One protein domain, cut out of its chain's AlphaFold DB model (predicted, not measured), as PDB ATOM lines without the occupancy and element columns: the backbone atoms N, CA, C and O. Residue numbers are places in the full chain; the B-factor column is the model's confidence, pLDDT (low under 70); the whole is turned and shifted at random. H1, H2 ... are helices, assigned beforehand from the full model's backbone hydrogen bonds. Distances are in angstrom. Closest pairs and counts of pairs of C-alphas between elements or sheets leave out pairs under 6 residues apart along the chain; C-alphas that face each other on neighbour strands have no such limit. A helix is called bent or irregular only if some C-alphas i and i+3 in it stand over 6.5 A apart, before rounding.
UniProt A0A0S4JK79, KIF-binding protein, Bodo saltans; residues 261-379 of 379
ATOM      1  N   SER A 261     215.064 251.564 231.076       94.12
ATOM      2  CA  SER A 261     214.110 252.671 230.938       94.12
ATOM      3  C   SER A 261     212.871 252.456 231.824       94.12
ATOM      4  O   SER A 261     212.473 253.354 232.566       94.12
ATOM      5  N   CYS A 262     212.317 251.236 231.848       95.12
ATOM      6  CA  CYS A 262     211.222 250.876 232.754       95.12
ATOM      7  C   CYS A 262     211.614 250.990 234.237       95.12
ATOM      8  O   CYS A 262     210.867 251.554 235.033       95.12
ATOM      9  N   LEU A 263     212.801 250.510 234.624       97.06
ATOM     10  CA  LEU A 263     213.275 250.617 236.009       97.06
ATOM     11  C   LEU A 263     213.430 252.070 236.459       97.06
ATOM     12  O   LEU A 263     213.010 252.418 237.559       97.06
ATOM     13  N   ARG A 264     213.978 252.933 235.599       96.44
ATOM     14  CA  ARG A 264     214.125 254.369 235.873       96.44
ATOM     15  C   ARG A 264     212.781 255.073 235.986       96.44
ATOM     16  O   ARG A 264     212.600 255.889 236.886       96.44
ATOM     17  N   ALA A 265     211.829 254.741 235.118       94.88
ATOM     18  CA  ALA A 265     210.475 255.272 235.211       94.88
ATOM     19  C   ALA A 265     209.786 254.831 236.516       94.88
ATOM     20  O   ALA A 265     209.180 255.656 237.203       94.88
ATOM     21  N   GLY A 266     209.936 253.557 236.891       96.50
ATOM     22  CA  GLY A 266     209.462 253.022 238.165       96.50
ATOM     23  C   GLY A 266     210.085 253.732 239.367       96.50
ATOM     24  O   GLY A 266     209.361 254.262 240.203       96.50
ATOM     25  N   GLU A 267     211.412 253.833 239.421       97.62
ATOM     26  CA  GLU A 267     212.157 254.551 240.468       97.62
ATOM     27  C   GLU A 267     211.712 256.012 240.600       97.62
ATOM     28  O   GLU A 267     211.522 256.513 241.708       97.62
ATOM     29  N   ARG A 268     211.517 256.702 239.469       96.31
ATOM     30  CA  ARG A 268     211.089 258.105 239.427       96.31
ATOM     31  C   ARG A 268     209.729 258.311 240.095       96.31
ATOM     32  O   ARG A 268     209.534 259.337 240.750       96.31
ATOM     33  N   LEU A 269     208.786 257.394 239.872       95.69
ATOM     34  CA  LEU A 269     207.406 257.518 240.349       95.69
ATOM     35  C   LEU A 269     207.149 256.826 241.688       95.69
ATOM     36  O   LEU A 269     206.181 257.191 242.359       95.69
ATOM     37  N   MET A 270     208.004 255.890 242.100       97.88
ATOM     38  CA  MET A 270     207.857 255.177 243.362       97.88
ATOM     39  C   MET A 270     207.841 256.158 244.550       97.88
ATOM     40  O   MET A 270     208.747 256.990 244.684       97.88
ATOM     41  N   PRO A 271     206.830 256.092 245.435       97.12
ATOM     42  CA  PRO A 271     206.865 256.816 246.698       97.12
ATOM     43  C   PRO A 271     208.090 256.416 247.526       97.12
ATOM     44  O   PRO A 271     208.458 255.249 247.574       97.12
ATOM     45  N   LYS A 272     208.710 257.393 248.194       95.06
ATOM     46  CA  LYS A 272     209.869 257.145 249.068       95.06
ATOM     47  C   LYS A 272     209.487 256.705 250.477       95.06
ATOM     48  O   LYS A 272     210.352 256.244 251.204       95.06
ATOM     49  N   GLU A 273     208.228 256.913 250.852       94.69
ATOM     50  CA  GLU A 273     207.702 256.615 252.178       94.69
ATOM     51  C   GLU A 273     206.372 255.848 252.058       94.69
ATOM     52  O   GLU A 273     205.538 256.239 251.225       94.69
ATOM     53  N   PRO A 274     206.143 254.812 252.887       94.62
ATOM     54  CA  PRO A 274     207.137 254.196 253.778       94.62
ATOM     55  C   PRO A 274     208.315 253.621 252.980       94.62
ATOM     56  O   PRO A 274     208.125 253.200 251.849       94.62
ATOM     57  N   ALA A 275     209.522 253.668 253.539       96.00
ATOM     58  CA  ALA A 275     210.707 253.060 252.942       96.00
ATOM     59  C   ALA A 275     210.790 251.576 253.335       96.00
ATOM     60  O   ALA A 275     211.366 251.231 254.367       96.00
ATOM     61  N   ASP A 276     210.189 250.710 252.524       96.12
ATOM     62  CA  ASP A 276     210.006 249.281 252.808       96.12
ATOM     63  C   ASP A 276     210.304 248.388 251.586       96.12
ATOM     64  O   ASP A 276     210.695 248.866 250.511       96.12
ATOM     65  N   GLU A 277     210.149 247.071 251.749       95.38
ATOM     66  CA  GLU A 277     210.330 246.074 250.688       95.38
ATOM     67  C   GLU A 277     209.426 246.337 249.479       95.38
ATOM     68  O   GLU A 277     209.754 246.034 248.332       95.38
ATOM     69  N   ASP A 278     208.299 246.977 249.741       95.38
ATOM     70  CA  ASP A 278     207.179 247.134 248.844       95.38
ATOM     71  C   ASP A 278     207.267 248.438 248.021       95.38
ATOM     72  O   ASP A 278     206.452 248.680 247.122       95.38
ATOM     73  N   THR A 279     208.274 249.270 248.315       97.12
ATOM     74  CA  THR A 279     208.572 250.570 247.696       97.12
ATOM     75  C   THR A 279     210.034 250.662 247.236       97.12
ATOM     76  O   THR A 279     210.336 250.409 246.070       97.12
ATOM     77  N   LEU A 280     210.969 251.018 248.119       97.88
ATOM     78  CA  LEU A 280     212.386 251.173 247.788       97.88
ATOM     79  C   LEU A 280     213.080 249.818 247.618       97.88
ATOM     80  O   LEU A 280     213.982 249.701 246.785       97.88
ATOM     81  N   GLY A 281     212.627 248.786 248.336       97.56
ATOM     82  CA  GLY A 281     213.126 247.421 248.191       97.56
ATOM     83  C   GLY A 281     212.898 246.865 246.790       97.56
ATOM     84  O   GLY A 281     213.862 246.477 246.130       97.56
ATOM     85  N   ILE A 282     211.657 246.882 246.295       97.62
ATOM     86  CA  ILE A 282     211.334 246.366 244.957       97.62
ATOM     87  C   ILE A 282     212.059 247.133 243.839       97.62
ATOM     88  O   ILE A 282     212.486 246.524 242.857       97.62
ATOM     89  N   VAL A 283     212.273 248.447 244.002       98.38
ATOM     90  CA  VAL A 283     213.111 249.238 243.084       98.38
ATOM     91  C   VAL A 283     214.542 248.703 243.093       98.38
ATOM     92  O   VAL A 283     215.076 248.363 242.035       98.38
ATOM     93  N   ALA A 284     215.150 248.582 244.275       98.50
ATOM     94  CA  ALA A 284     216.525 248.122 244.405       98.50
ATOM     95  C   ALA A 284     216.717 246.707 243.845       98.50
ATOM     96  O   ALA A 284     217.660 246.458 243.090       98.50
ATOM     97  N   TRP A 285     215.795 245.792 244.144       98.19
ATOM     98  CA  TRP A 285     215.858 244.425 243.641       98.19
ATOM     99  C   TRP A 285     215.670 244.355 242.121       98.19
ATOM    100  O   TRP A 285     216.368 243.591 241.452       98.19
ATOM    101  N   GLY A 286     214.798 245.194 241.552       98.12
ATOM    102  CA  GLY A 286     214.617 245.319 240.105       98.12
ATOM    103  C   GLY A 286     215.908 245.710 239.375       98.12
ATOM    104  O   GLY A 286     216.293 245.042 238.412       98.12
ATOM    105  N   PHE A 287     216.618 246.736 239.863       98.62
ATOM    106  CA  PHE A 287     217.932 247.119 239.323       98.62
ATOM    107  C   PHE A 287     218.981 246.025 239.510       98.62
ATOM    108  O   PHE A 287     219.720 245.720 238.575       98.62
ATOM    109  N   ALA A 288     219.033 245.399 240.683       98.38
ATOM    110  CA  ALA A 288     219.997 244.339 240.952       98.38
ATOM    111  C   ALA A 288     219.847 243.165 239.969       98.38
ATOM    112  O   ALA A 288     220.821 242.738 239.344       98.38
ATOM    113  N   ARG A 289     218.606 242.705 239.749       98.00
ATOM    114  CA  ARG A 289     218.302 241.633 238.790       98.00
ATOM    115  C   ARG A 289     218.582 242.029 237.347       98.00
ATOM    116  O   ARG A 289     219.020 241.180 236.577       98.00
ATOM    117  N   HIS A 290     218.377 243.292 236.982       97.81
ATOM    118  CA  HIS A 290     218.746 243.785 235.657       97.81
ATOM    119  C   HIS A 290     220.240 243.589 235.377       97.81
ATOM    120  O   HIS A 290     220.590 242.995 234.358       97.81
ATOM    121  N   TYR A 291     221.108 244.016 236.298       98.19
ATOM    122  CA  TYR A 291     222.556 243.880 236.130       98.19
ATOM    123  C   TYR A 291     223.032 242.423 236.205       98.19
ATOM    124  O   TYR A 291     223.884 242.029 235.409       98.19
ATOM    125  N   LEU A 292     222.444 241.601 237.084       98.00
ATOM    126  CA  LEU A 292     222.702 240.157 237.113       98.00
ATOM    127  C   LEU A 292     222.367 239.500 235.766       98.00
ATOM    128  O   LEU A 292     223.203 238.821 235.176       98.00
ATOM    129  N   ASN A 293     221.161 239.740 235.247       97.19
ATOM    130  CA  ASN A 293     220.706 239.150 233.986       97.19
ATOM    131  C   ASN A 293     221.521 239.643 232.786       97.19
ATOM    132  O   ASN A 293     221.743 238.884 231.841       97.19
ATOM    133  N   GLN A 294     221.979 240.897 232.826       96.12
ATOM    134  CA  GLN A 294     222.887 241.452 231.828       96.12
ATOM    135  C   GLN A 294     224.225 240.707 231.824       96.12
ATOM    136  O   GLN A 294     224.669 240.261 230.766       96.12
ATOM    137  N   LEU A 295     224.850 240.530 232.991       96.56
ATOM    138  CA  LEU A 295     226.111 239.796 233.113       96.56
ATOM    139  C   LEU A 295     225.974 238.338 232.699       96.56
ATOM    140  O   LEU A 295     226.783 237.868 231.905       96.56
ATOM    141  N   ALA A 296     224.937 237.655 233.183       96.12
ATOM    142  CA  ALA A 296     224.678 236.263 232.842       96.12
ATOM    143  C   ALA A 296     224.544 236.075 231.323       96.12
ATOM    144  O   ALA A 296     225.189 235.200 230.750       96.12
ATOM    145  N   TYR A 297     223.783 236.947 230.650       95.56
ATOM    146  CA  TYR A 297     223.634 236.892 229.196       95.56
ATOM    147  C   TYR A 297     224.971 237.068 228.468       95.56
ATOM    148  O   TYR A 297     225.340 236.241 227.635       95.56
ATOM    149  N   TYR A 298     225.724 238.128 228.776       95.38
ATOM    150  CA  TYR A 298     226.982 238.381 228.072       95.38
ATOM    151  C   TYR A 298     228.080 237.367 228.425       95.38
ATOM    152  O   TYR A 298     228.935 237.096 227.582       95.38
ATOM    153  N   ALA A 299     228.032 236.753 229.610       94.69
ATOM    154  CA  ALA A 299     228.876 235.614 229.953       94.69
ATOM    155  C   ALA A 299     228.563 234.398 229.064       94.69
ATOM    156  O   ALA A 299     229.491 233.827 228.491       94.69
ATOM    157  N   SER A 300     227.283 234.062 228.863       94.56
ATOM    158  CA  SER A 300     226.864 232.993 227.939       94.56
ATOM    159  C   SER A 300     227.200 233.302 226.474       94.56
ATOM    160  O   SER A 300     227.536 232.404 225.705       94.56
ATOM    161  N   VAL A 301     227.176 234.575 226.067       94.19
ATOM    162  CA  VAL A 301     227.669 234.987 224.740       94.19
ATOM    163  C   VAL A 301     229.182 234.787 224.628       94.19
ATOM    164  O   VAL A 301     229.668 234.286 223.614       94.19
ATOM    165  N   ALA A 302     229.943 235.153 225.661       93.19
ATOM    166  CA  ALA A 302     231.396 235.003 225.677       93.19
ATOM    167  C   ALA A 302     231.845 233.532 225.724       93.19
ATOM    168  O   ALA A 302     232.882 233.197 225.150       93.19
ATOM    169  N   SER A 303     231.073 232.652 226.372       94.38
ATOM    170  CA  SER A 303     231.319 231.203 226.399       94.38
ATOM    171  C   SER A 303     230.875 230.485 225.117       94.38
ATOM    172  O   SER A 303     231.248 229.332 224.905       94.38
ATOM    173  N   GLY A 304     230.121 231.162 224.246       92.69
ATOM    174  CA  GLY A 304     229.577 230.602 223.010       92.69
ATOM    175  C   GLY A 304     228.298 229.775 223.194       92.69
ATOM    176  O   GLY A 304     227.876 229.109 222.251       92.69
ATOM    177  N   GLU A 305     227.680 229.808 224.378       93.75
ATOM    178  CA  GLU A 305     226.388 229.163 224.659       93.75
ATOM    179  C   GLU A 305     225.216 229.904 224.004       93.75
ATOM    180  O   GLU A 305     224.287 229.280 223.492       93.75
ATOM    181  N   GLU A 306     225.270 231.237 223.990       91.00
ATOM    182  CA  GLU A 306     224.280 232.094 223.339       91.00
ATOM    183  C   GLU A 306     224.907 232.884 222.183       91.00
ATOM    184  O   GLU A 306     226.083 233.242 222.189       91.00
ATOM    185  N   THR A 307     224.100 233.194 221.167       89.06
ATOM    186  CA  THR A 307     224.519 234.102 220.094       89.06
ATOM    187  C   THR A 307     224.196 235.539 220.480       89.06
ATOM    188  O   THR A 307     223.089 235.835 220.941       89.06
ATOM    189  N   LEU A 308     225.148 236.447 220.256       86.12
ATOM    190  CA  LEU A 308     224.919 237.873 220.454       86.12
ATOM    191  C   LEU A 308     223.771 238.349 219.556       86.12
ATOM    192  O   LEU A 308     223.843 238.250 218.330       86.12
ATOM    193  N   VAL A 309     222.736 238.911 220.167       77.62
ATOM    194  CA  VAL A 309     221.648 239.572 219.449       77.62
ATOM    195  C   VAL A 309     222.124 240.984 219.104       77.62
ATOM    196  O   VAL A 309     222.402 241.785 219.992       77.62
ATOM    197  N   VAL A 310     222.273 241.277 217.809       66.12
ATOM    198  CA  VAL A 310     222.742 242.578 217.301       66.12
ATOM    199  C   VAL A 310     221.603 243.268 216.548       66.12
ATOM    200  O   VAL A 310     221.064 242.694 215.605       66.12
ATOM    201  N   GLY A 311     221.270 244.506 216.928       58.66
ATOM    202  CA  GLY A 311     220.266 245.344 216.256       58.66
ATOM    203  C   GLY A 311     219.106 245.768 217.160       58.66
ATOM    204  O   GLY A 311     219.070 245.408 218.337       58.66
ATOM    205  N   ALA A 312     218.164 246.547 216.606       55.28
ATOM    206  CA  ALA A 312     216.876 246.791 217.255       55.28
ATOM    207  C   ALA A 312     216.264 245.432 217.604       55.28
ATOM    208  O   ALA A 312     216.242 244.526 216.766       55.28
ATOM    209  N   SER A 313     215.857 245.265 218.860       57.31
ATOM    210  CA  SER A 313     215.273 244.018 219.330       57.31
ATOM    211  C   SER A 313     214.190 243.557 218.348       57.31
ATOM    212  O   SER A 313     213.342 244.357 217.954       57.31
ATOM    213  N   ARG A 314     214.158 242.261 217.993       59.03
ATOM    214  CA  ARG A 314     212.998 241.632 217.317       59.03
ATOM    215  C   ARG A 314     211.668 241.965 218.016       59.03
ATOM    216  O   ARG A 314     210.611 241.813 217.415       59.03
ATOM    217  N   ALA A 315     211.718 242.442 219.263       61.53
ATOM    218  CA  ALA A 315     210.589 243.012 219.974       61.53
ATOM    219  C   ALA A 315     209.902 244.168 219.251       61.53
ATOM    220  O   ALA A 315     208.698 244.307 219.419       61.53
ATOM    221  N   ASP A 316     210.603 244.976 218.454       69.69
ATOM    222  CA  ASP A 316     209.994 246.126 217.774       69.69
ATOM    223  C   ASP A 316     208.974 245.679 216.717       69.69
ATOM    224  O   ASP A 316     207.897 246.264 216.612       69.69
ATOM    225  N   GLU A 317     209.233 244.554 216.037       72.69
ATOM    226  CA  GLU A 317     208.267 243.912 215.134       72.69
ATOM    227  C   GLU A 317     207.013 243.435 215.875       72.69
ATOM    228  O   GLU A 317     205.927 243.378 215.302       72.69
ATOM    229  N   TRP A 318     207.127 243.110 217.164       72.44
ATOM    230  CA  TRP A 318     205.979 242.671 217.951       72.44
ATOM    231  C   TRP A 318     204.996 243.802 218.230       72.44
ATOM    232  O   TRP A 318     203.836 243.511 218.516       72.44
ATOM    233  N   TRP A 319     205.421 245.059 218.154       74.44
ATOM    234  CA  TRP A 319     204.537 246.215 218.316       74.44
ATOM    235  C   TRP A 319     203.807 246.587 217.022       74.44
ATOM    236  O   TRP A 319     202.886 247.402 217.062       74.44
ATOM    237  N   CYS A 320     204.155 245.976 215.882       69.88
ATOM    238  CA  CYS A 320     203.433 246.172 214.628       69.88
ATOM    239  C   CYS A 320     201.944 245.832 214.800       69.88
ATOM    240  O   CYS A 320     201.586 244.736 215.227       69.88
ATOM    241  N   GLY A 321     201.073 246.780 214.447       65.25
ATOM    242  CA  GLY A 321     199.620 246.627 214.573       65.25
ATOM    243  C   GLY A 321     199.059 246.910 215.969       65.25
ATOM    244  O   GLY A 321     197.847 246.839 216.143       65.25
ATOM    245  N   PHE A 322     199.896 247.267 216.949       68.06
ATOM    246  CA  PHE A 322     199.439 247.761 218.246       68.06
ATOM    247  C   PHE A 322     199.259 249.286 218.197       68.06
ATOM    248  O   PHE A 322     200.006 249.985 217.515       68.06
ATOM    249  N   ALA A 323     198.269 249.824 218.913       61.47
ATOM    250  CA  ALA A 323     197.845 251.227 218.797       61.47
ATOM    251  C   ALA A 323     198.867 252.279 219.300       61.47
ATOM    252  O   ALA A 323     198.554 253.469 219.327       61.47
ATOM    253  N   MET A 324     200.076 251.872 219.699       67.31
ATOM    254  CA  MET A 324     201.157 252.748 220.158       67.31
ATOM    255  C   MET A 324     202.536 252.252 219.707       67.31
ATOM    256  O   MET A 324     202.730 251.070 219.436       67.31
ATOM    257  N   GLN A 325     203.497 253.180 219.655       66.44
ATOM    258  CA  GLN A 325     204.900 252.886 219.357       66.44
ATOM    259  C   GLN A 325     205.566 252.053 220.467       66.44
ATOM    260  O   GLN A 325     205.130 252.128 221.622       66.44
ATOM    261  N   PRO A 326     206.622 251.283 220.134       67.38
ATOM    262  CA  PRO A 326     207.402 250.537 221.116       67.38
ATOM    263  C   PRO A 326     207.909 251.431 222.266       67.38
ATOM    264  O   PRO A 326     208.024 252.648 222.094       67.38
ATOM    265  N   PRO A 327     208.251 250.835 223.424       75.38
ATOM    266  CA  PRO A 327     208.890 251.524 224.539       75.38
ATOM    267  C   PRO A 327     210.039 252.415 224.096       75.38
ATOM    268  O   PRO A 327     210.995 251.945 223.475       75.38
ATOM    269  N   ILE A 328     209.917 253.702 224.431       71.75
ATOM    270  CA  ILE A 328     210.963 254.691 224.200       71.75
ATOM    271  C   ILE A 328     212.156 254.324 225.083       71.75
ATOM    272  O   ILE A 328     212.003 254.017 226.266       71.75
ATOM    273  N   VAL A 329     213.338 254.325 224.473       79.06
ATOM    274  CA  VAL A 329     214.608 254.071 225.146       79.06
ATOM    275  C   VAL A 329     215.277 255.413 225.404       79.06
ATOM    276  O   VAL A 329     215.711 256.070 224.459       79.06
ATOM    277  N   ASP A 330     215.370 255.798 226.676       72.81
ATOM    278  CA  ASP A 330     216.046 257.039 227.078       72.81
ATOM    279  C   ASP A 330     217.575 256.867 227.105       72.81
ATOM    280  O   ASP A 330     218.324 257.802 226.827       72.81
ATOM    281  N   GLU A 331     218.044 255.655 227.414       82.25
ATOM    282  CA  GLU A 331     219.458 255.313 227.550       82.25
ATOM    283  C   GLU A 331     219.758 253.981 226.859       82.25
ATOM    284  O   GLU A 331     219.115 252.959 227.118       82.25
ATOM    285  N   VAL A 332     220.762 253.982 225.979       86.44
ATOM    286  CA  VAL A 332     221.242 252.757 225.335       86.44
ATOM    287  C   VAL A 332     222.236 252.074 226.260       86.44
ATOM    288  O   VAL A 332     223.327 252.589 226.504       86.44
ATOM    289  N   VAL A 333     221.871 250.887 226.734       89.19
ATOM    290  CA  VAL A 333     222.747 250.060 227.559       89.19
ATOM    291  C   VAL A 333     223.814 249.410 226.665       89.19
ATOM    292  O   VAL A 333     223.463 248.704 225.714       89.19
ATOM    293  N   PRO A 334     225.117 249.630 226.925       88.69
ATOM    294  CA  PRO A 334     226.179 249.076 226.095       88.69
ATOM    295  C   PRO A 334     226.326 247.561 226.281       88.69
ATOM    296  O   PRO A 334     226.032 247.001 227.340       88.69
ATOM    297  N   HIS A 335     226.842 246.898 225.246       91.62
ATOM    298  CA  HIS A 335     227.189 245.481 225.323       91.62
ATOM    299  C   HIS A 335     228.376 245.253 226.264       91.62
ATOM    300  O   HIS A 335     229.374 245.975 226.205       91.62
ATOM    301  N   VAL A 336     228.303 244.202 227.080       93.62
ATOM    302  CA  VAL A 336     229.355 243.855 228.043       93.62
ATOM    303  C   VAL A 336     230.322 242.857 227.410       93.62
ATOM    304  O   VAL A 336     230.192 241.651 227.570       93.62
ATOM    305  N   THR A 337     231.290 243.352 226.638       90.62
ATOM    306  CA  THR A 337     232.252 242.503 225.900       90.62
ATOM    307  C   THR A 337     233.673 242.544 226.456       90.62
ATOM    308  O   THR A 337     234.549 241.828 225.973       90.62
ATOM    309  N   THR A 338     233.925 243.373 227.469       94.31
ATOM    310  CA  THR A 338     235.235 243.511 228.111       94.31
ATOM    311  C   THR A 338     235.147 243.160 229.589       94.31
ATOM    312  O   THR A 338     234.116 243.351 230.232       94.31
ATOM    313  N   PHE A 339     236.263 242.694 230.152       94.75
ATOM    314  CA  PHE A 339     236.369 242.452 231.591       94.75
ATOM    315  C   PHE A 339     236.093 243.721 232.411       94.75
ATOM    316  O   PHE A 339     235.450 243.657 233.452       94.75
ATOM    317  N   GLU A 340     236.559 244.880 231.941       96.31
ATOM    318  CA  GLU A 340     236.329 246.159 232.621       96.31
ATOM    319  C   GLU A 340     234.843 246.519 232.647       96.31
ATOM    320  O   GLU A 340     234.324 246.822 233.719       96.31
ATOM    321  N   GLY A 341     234.145 246.378 231.514       95.69
ATOM    322  CA  GLY A 341     232.698 246.578 231.449       95.69
ATOM    323  C   GLY A 341     231.943 245.600 232.350       95.69
ATOM    324  O   GLY A 341     231.052 246.009 233.089       95.69
ATOM    325  N   ALA A 342     232.343 244.325 232.362       96.94
ATOM    326  CA  ALA A 342     231.741 243.316 233.233       96.94
ATOM    327  C   ALA A 342     231.949 243.643 234.716       96.94
ATOM    328  O   ALA A 342     231.018 243.569 235.514       96.94
ATOM    329  N   ARG A 343     233.155 244.081 235.089       97.25
ATOM    330  CA  ARG A 343     233.474 244.508 236.453       97.25
ATOM    331  C   ARG A 343     232.628 245.703 236.890       97.25
ATOM    332  O   ARG A 343     232.249 245.777 238.056       97.25
ATOM    333  N   ASP A 344     232.363 246.647 235.997       97.12
ATOM    334  CA  ASP A 344     231.577 247.836 236.329       97.12
ATOM    335  C   ASP A 344     230.089 247.493 236.487       97.12
ATOM    336  O   ASP A 344     229.473 247.908 237.471       97.12
ATOM    337  N   VAL A 345     229.547 246.630 235.619       97.25
ATOM    338  CA  VAL A 345     228.184 246.083 235.761       97.25
ATOM    339  C   VAL A 345     228.048 245.274 237.055       97.25
ATOM    340  O   VAL A 345     227.074 245.444 237.785       97.25
ATOM    341  N   PHE A 346     229.049 244.455 237.394       98.06
ATOM    342  CA  PHE A 346     229.084 243.674 238.636       98.06
ATOM    343  C   PHE A 346     229.019 244.580 239.868       98.06
ATOM    344  O   PHE A 346     228.231 244.346 240.784       98.06
ATOM    345  N   LYS A 347     229.830 245.644 239.893       98.31
ATOM    346  CA  LYS A 347     229.848 246.596 241.011       98.31
ATOM    347  C   LYS A 347     228.497 247.271 241.195       98.31
ATOM    348  O   LYS A 347     228.045 247.396 242.334       98.31
ATOM    349  N   GLU A 348     227.867 247.695 240.101       97.94
ATOM    350  CA  GLU A 348     226.558 248.341 240.167       97.94
ATOM    351  C   GLU A 348     225.476 247.341 240.606       97.94
ATOM    352  O   GLU A 348     224.720 247.638 241.530       97.94
ATOM    353  N   GLY A 349     225.465 246.120 240.060       98.00
ATOM    354  CA  GLY A 349     224.565 245.045 240.492       98.00
ATOM    355  C   GLY A 349     224.698 244.715 241.980       98.00
ATOM    356  O   GLY A 349     223.702 244.713 242.705       98.00
ATOM    357  N   ASN A 350     225.927 244.531 242.472       98.25
ATOM    358  CA  ASN A 350     226.176 244.246 243.883       98.25
ATOM    359  C   ASN A 350     225.720 245.404 244.781       98.25
ATOM    360  O   ASN A 350     225.076 245.171 245.798       98.25
ATOM    361  N   LYS A 351     225.982 246.661 244.396       98.56
ATOM    362  CA  LYS A 351     225.480 247.839 245.121       98.56
ATOM    363  C   LYS A 351     223.955 247.799 245.275       98.56
ATOM    364  O   LYS A 351     223.458 248.055 246.372       98.56
ATOM    365  N   TRP A 352     223.219 247.463 244.216       98.62
ATOM    366  CA  TRP A 352     221.758 247.365 244.269       98.62
ATOM    367  C   TRP A 352     221.261 246.173 245.085       98.62
ATOM    368  O   TRP A 352     220.294 246.321 245.828       98.62
ATOM    369  N   PHE A 353     221.944 245.027 245.043       98.50
ATOM    370  CA  PHE A 353     221.626 243.910 245.932       98.50
ATOM    371  C   PHE A 353     221.826 244.263 247.409       98.50
ATOM    372  O   PHE A 353     220.956 243.974 248.229       98.50
ATOM    373  N   GLN A 354     222.926 244.944 247.751       98.31
ATOM    374  CA  GLN A 354     223.144 245.424 249.119       98.31
ATOM    375  C   GLN A 354     222.070 246.434 249.546       98.31
ATOM    376  O   GLN A 354     221.686 246.452 250.712       98.31
ATOM    377  N   ALA A 355     221.563 247.256 248.622       98.12
ATOM    378  CA  ALA A 355     220.431 248.137 248.895       98.12
ATOM    379  C   ALA A 355     219.127 247.349 249.106       98.12
ATOM    380  O   ALA A 355     218.396 247.639 250.045       98.12
ATOM    381  N   ALA A 356     218.851 246.322 248.296       98.12
ATOM    382  CA  ALA A 356     217.667 245.477 248.452       98.12
ATOM    383  C   ALA A 356     217.654 244.745 249.807       98.12
ATOM    384  O   ALA A 356     216.628 244.732 250.485       98.12
ATOM    385  N   LEU A 357     218.799 244.217 250.257       98.06
ATOM    386  CA  LEU A 357     218.939 243.541 251.556       98.06
ATOM    387  C   LEU A 357     218.647 244.438 252.773       98.06
ATOM    388  O   LEU A 357     218.413 243.912 253.859       98.06
ATOM    389  N   GLN A 358     218.646 245.766 252.615       97.12
ATOM    390  CA  GLN A 358     218.237 246.685 253.687       97.12
ATOM    391  C   GLN A 358     216.726 246.646 253.940       97.12
ATOM    392  O   GLN A 358     216.301 246.946 255.051       97.12
ATOM    393  N   TYR A 359     215.936 246.273 252.930       97.25
ATOM    394  CA  TYR A 359     214.474 246.237 252.995       97.25
ATOM    395  C   TYR A 359     213.944 244.809 253.116       97.25
ATOM    396  O   TYR A 359     213.080 244.534 253.940       97.25
ATOM    397  N   TYR A 360     214.512 243.870 252.359       96.62
ATOM    398  CA  TYR A 360     214.175 242.451 252.458       96.62
ATOM    399  C   TYR A 360     214.957 241.801 253.596       96.62
ATOM    400  O   TYR A 360     215.881 241.027 253.361       96.62
ATOM    401  N   VAL A 361     214.634 242.141 254.842       94.25
ATOM    402  CA  VAL A 361     215.265 241.535 256.023       94.25
ATOM    403  C   VAL A 361     214.728 240.118 256.274       94.25
ATOM    404  O   VAL A 361     213.613 239.773 255.891       94.25
ATOM    405  N   MET A 362     215.530 239.264 256.919       90.38
ATOM    406  CA  MET A 362     215.151 237.863 257.179       90.38
ATOM    407  C   MET A 362     213.834 237.725 257.955       90.38
ATOM    408  O   MET A 362     213.061 236.802 257.697       90.38
ATOM    409  N   ASP A 363     213.597 238.624 258.908       89.44
ATOM    410  CA  ASP A 363     212.361 238.666 259.683       89.44
ATOM    411  C   ASP A 363     211.269 239.376 258.869       89.44
ATOM    412  O   ASP A 363     211.385 240.559 258.578       89.44
ATOM    413  N   GLY A 364     210.241 238.642 258.441       88.62
ATOM    414  CA  GLY A 364     209.173 239.153 257.569       88.62
ATOM    415  C   GLY A 364     209.353 238.853 256.073       88.62
ATOM    416  O   GLY A 364     208.359 238.574 255.409       88.62
ATOM    417  N   CYS A 365     210.587 238.785 255.552       92.88
ATOM    418  CA  CYS A 365     210.855 238.548 254.120       92.88
ATOM    419  C   CYS A 365     211.792 237.355 253.840       92.88
ATOM    420  O   CYS A 365     212.516 237.356 252.846       92.88
ATOM    421  N   CYS A 366     211.800 236.321 254.692       95.38
ATOM    422  CA  CYS A 366     212.738 235.185 254.629       95.38
ATOM    423  C   CYS A 366     212.930 234.580 253.218       95.38
ATOM    424  O   CYS A 366     214.064 234.388 252.778       95.38
ATOM    425  N   THR A 367     211.842 234.322 252.482       96.44
ATOM    426  CA  THR A 367     211.905 233.738 251.128       96.44
ATOM    427  C   THR A 367     212.641 234.647 250.144       96.44
ATOM    428  O   THR A 367     213.541 234.192 249.436       96.44
ATOM    429  N   ASP A 368     212.286 235.931 250.114       97.12
ATOM    430  CA  ASP A 368     212.885 236.899 249.194       97.12
ATOM    431  C   ASP A 368     214.320 237.244 249.604       97.12
ATOM    432  O   ASP A 368     215.192 237.341 248.744       97.12
ATOM    433  N   HIS A 369     214.610 237.313 250.908       97.62
ATOM    434  CA  HIS A 369     215.968 237.495 251.420       97.62
ATOM    435  C   HIS A 369     216.903 236.374 250.952       97.62
ATOM    436  O   HIS A 369     217.980 236.638 250.416       97.62
ATOM    437  N   ILE A 370     216.492 235.109 251.112       97.44
ATOM    438  CA  ILE A 370     217.285 233.956 250.660       97.44
ATOM    439  C   ILE A 370     217.487 234.009 249.146       97.44
ATOM    440  O   ILE A 370     218.591 233.749 248.669       97.44
ATOM    441  N   LYS A 371     216.450 234.375 248.389       97.25
ATOM    442  CA  LYS A 371     216.541 234.508 246.934       97.25
ATOM    443  C   LYS A 371     217.534 235.593 246.521       97.25
ATOM    444  O   LYS A 371     218.356 235.351 245.646       97.25
ATOM    445  N   ILE A 372     217.525 236.742 247.194       97.75
ATOM    446  CA  ILE A 372     218.507 237.805 246.965       97.75
ATOM    447  C   ILE A 372     219.930 237.304 247.254       97.75
ATOM    448  O   ILE A 372     220.826 237.542 246.453       97.75
ATOM    449  N   LEU A 373     220.154 236.567 248.346       97.75
ATOM    450  CA  LEU A 373     221.475 235.994 248.641       97.75
ATOM    451  C   LEU A 373     221.931 234.972 247.588       97.75
ATOM    452  O   LEU A 373     223.116 234.924 247.255       97.75
ATOM    453  N   GLN A 374     221.012 234.165 247.055       97.69
ATOM    454  CA  GLN A 374     221.303 233.237 245.960       97.69
ATOM    455  C   GLN A 374     221.665 233.984 244.672       97.69
ATOM    456  O   GLN A 374     222.649 233.623 244.030       97.69
ATOM    457  N   ASP A 375     220.914 235.033 244.333       97.38
ATOM    458  CA  ASP A 375     221.172 235.889 243.174       97.38
ATOM    459  C   ASP A 375     222.536 236.601 243.301       97.38
ATOM    460  O   ASP A 375     223.296 236.646 242.337       97.38
ATOM    461  N   ILE A 376     222.906 237.076 244.500       97.44
ATOM    462  CA  ILE A 376     224.246 237.632 244.780       97.44
ATOM    463  C   ILE A 376     225.340 236.586 244.553       97.44
ATOM    464  O   ILE A 376     226.407 236.926 244.060       97.44
ATOM    465  N   GLY A 377     225.102 235.325 244.922       96.56
ATOM    466  CA  GLY A 377     226.070 234.248 244.707       96.56
ATOM    467  C   GLY A 377     226.258 233.861 243.235       96.56
ATOM    468  O   GLY A 377     227.272 233.250 242.905       96.56
ATOM    469  N   GLN A 378     225.288 234.180 242.369       93.62
ATOM    470  CA  GLN A 378     225.380 233.980 240.917       93.62
ATOM    471  C   GLN A 378     226.074 235.143 240.197       93.62
ATOM    472  O   GLN A 378     226.609 234.929 239.108       93.62
ATOM    473  N   LEU A 379     226.014 236.346 240.778       88.88
ATOM    474  CA  LEU A 379     226.647 237.565 240.269       88.88
ATOM    475  C   LEU A 379     228.175 237.481 240.374       88.88
ATOM    476  O   LEU A 379     228.838 237.897 239.395       88.88
TER     477      LEU A 379
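Overview. This is residues 261 to 379 of the 379 residues of the protein "KIF-binding protein" of Bodo saltans (UniProt A0A0S4JK79). A long helix, H2, runs through the middle, with H4 packed along it the opposite way and the last part of H5, residues 372 to 378, packed on both: a loosely formed bundle of three, up and down, each running against the one before. Before them the short H1 folds back beside the early part of H2, and a long loop holding the tiny H3 swings away between the end of H2 and the start of H4. The printed part has 119 residues, with five named helices in the order H1 H2 H3 H4 H5 and no named strand; the class is all helix. It is only just loose, close to compact, with a radius of gyration of the C-alphas of 16.4 A, and the C-alphas span 44 by 40 by 23 A.

Arrangement. Start with H1, residues 261 to 269, which forms a helical hairpin with H2, residues 277 to 303; they touch at a shallow tilt of 14 degrees, opposite ways. Look there at the C-alphas of Glu 267 and Val 283, the closest pair, 6.0 A apart; H2 touches H1 with residues 283 to 287 alone. H2 is the hub, touching three helices, and has a kink of 25 degrees near residue 284. H3, residues 315 to 318, touches no helix. H4, residues 339 to 356, touches H2 with 34 pairs of C-alphas within 8 A, the closest those of Ala 288 and Gly 349 at 4.6 A, at a shallow tilt of 23 degrees, opposite ways. H5, residues 362 to 378, is irregular, with C-alphas 364 and 367 8.8 A apart, and has a kink of 53 degrees near residue 369. H4 and H5 touch as a helical hairpin, closest at the C-alphas of Phe 353 and Ile 376, 6.9 A. H5 touches H2 with residues 372 to 378 alone, closest at the C-alphas of Leu 292 and Asp 375, 7.6 A, and the two run the same way. H1 is apart from H4 and H5. In H1 and H4 every O i to N i+4 pair is within hydrogen-bond range; in H2 21 of 23 are and in H5 11 of 13, while H3 is too short for such a pair.

Along the chain. Find C-alpha 261 at (214.110, 252.671, 230.938), where H1 begins its 12.5 A. H2 runs 35.4 A from C-alpha 277 to C-alpha 303 at (231.319, 231.203, 226.399). H3 measures 5.0 A, H4 25.4 A and H5 19.6 A, ending at C-alpha 378 at (225.380, 233.980, 240.917).

Size, cuts and confidence. The farthest C-alphas, those of Gly 321 and Asp 363, are 47.5 A apart. The printed part has no cut; the links H2 to H3 and H3 to H4 are long, with 11 and 20 residues. Residues 310 to 316 and 320 to 326 have pLDDT under 70, against a mean of 90.4 over the printed part.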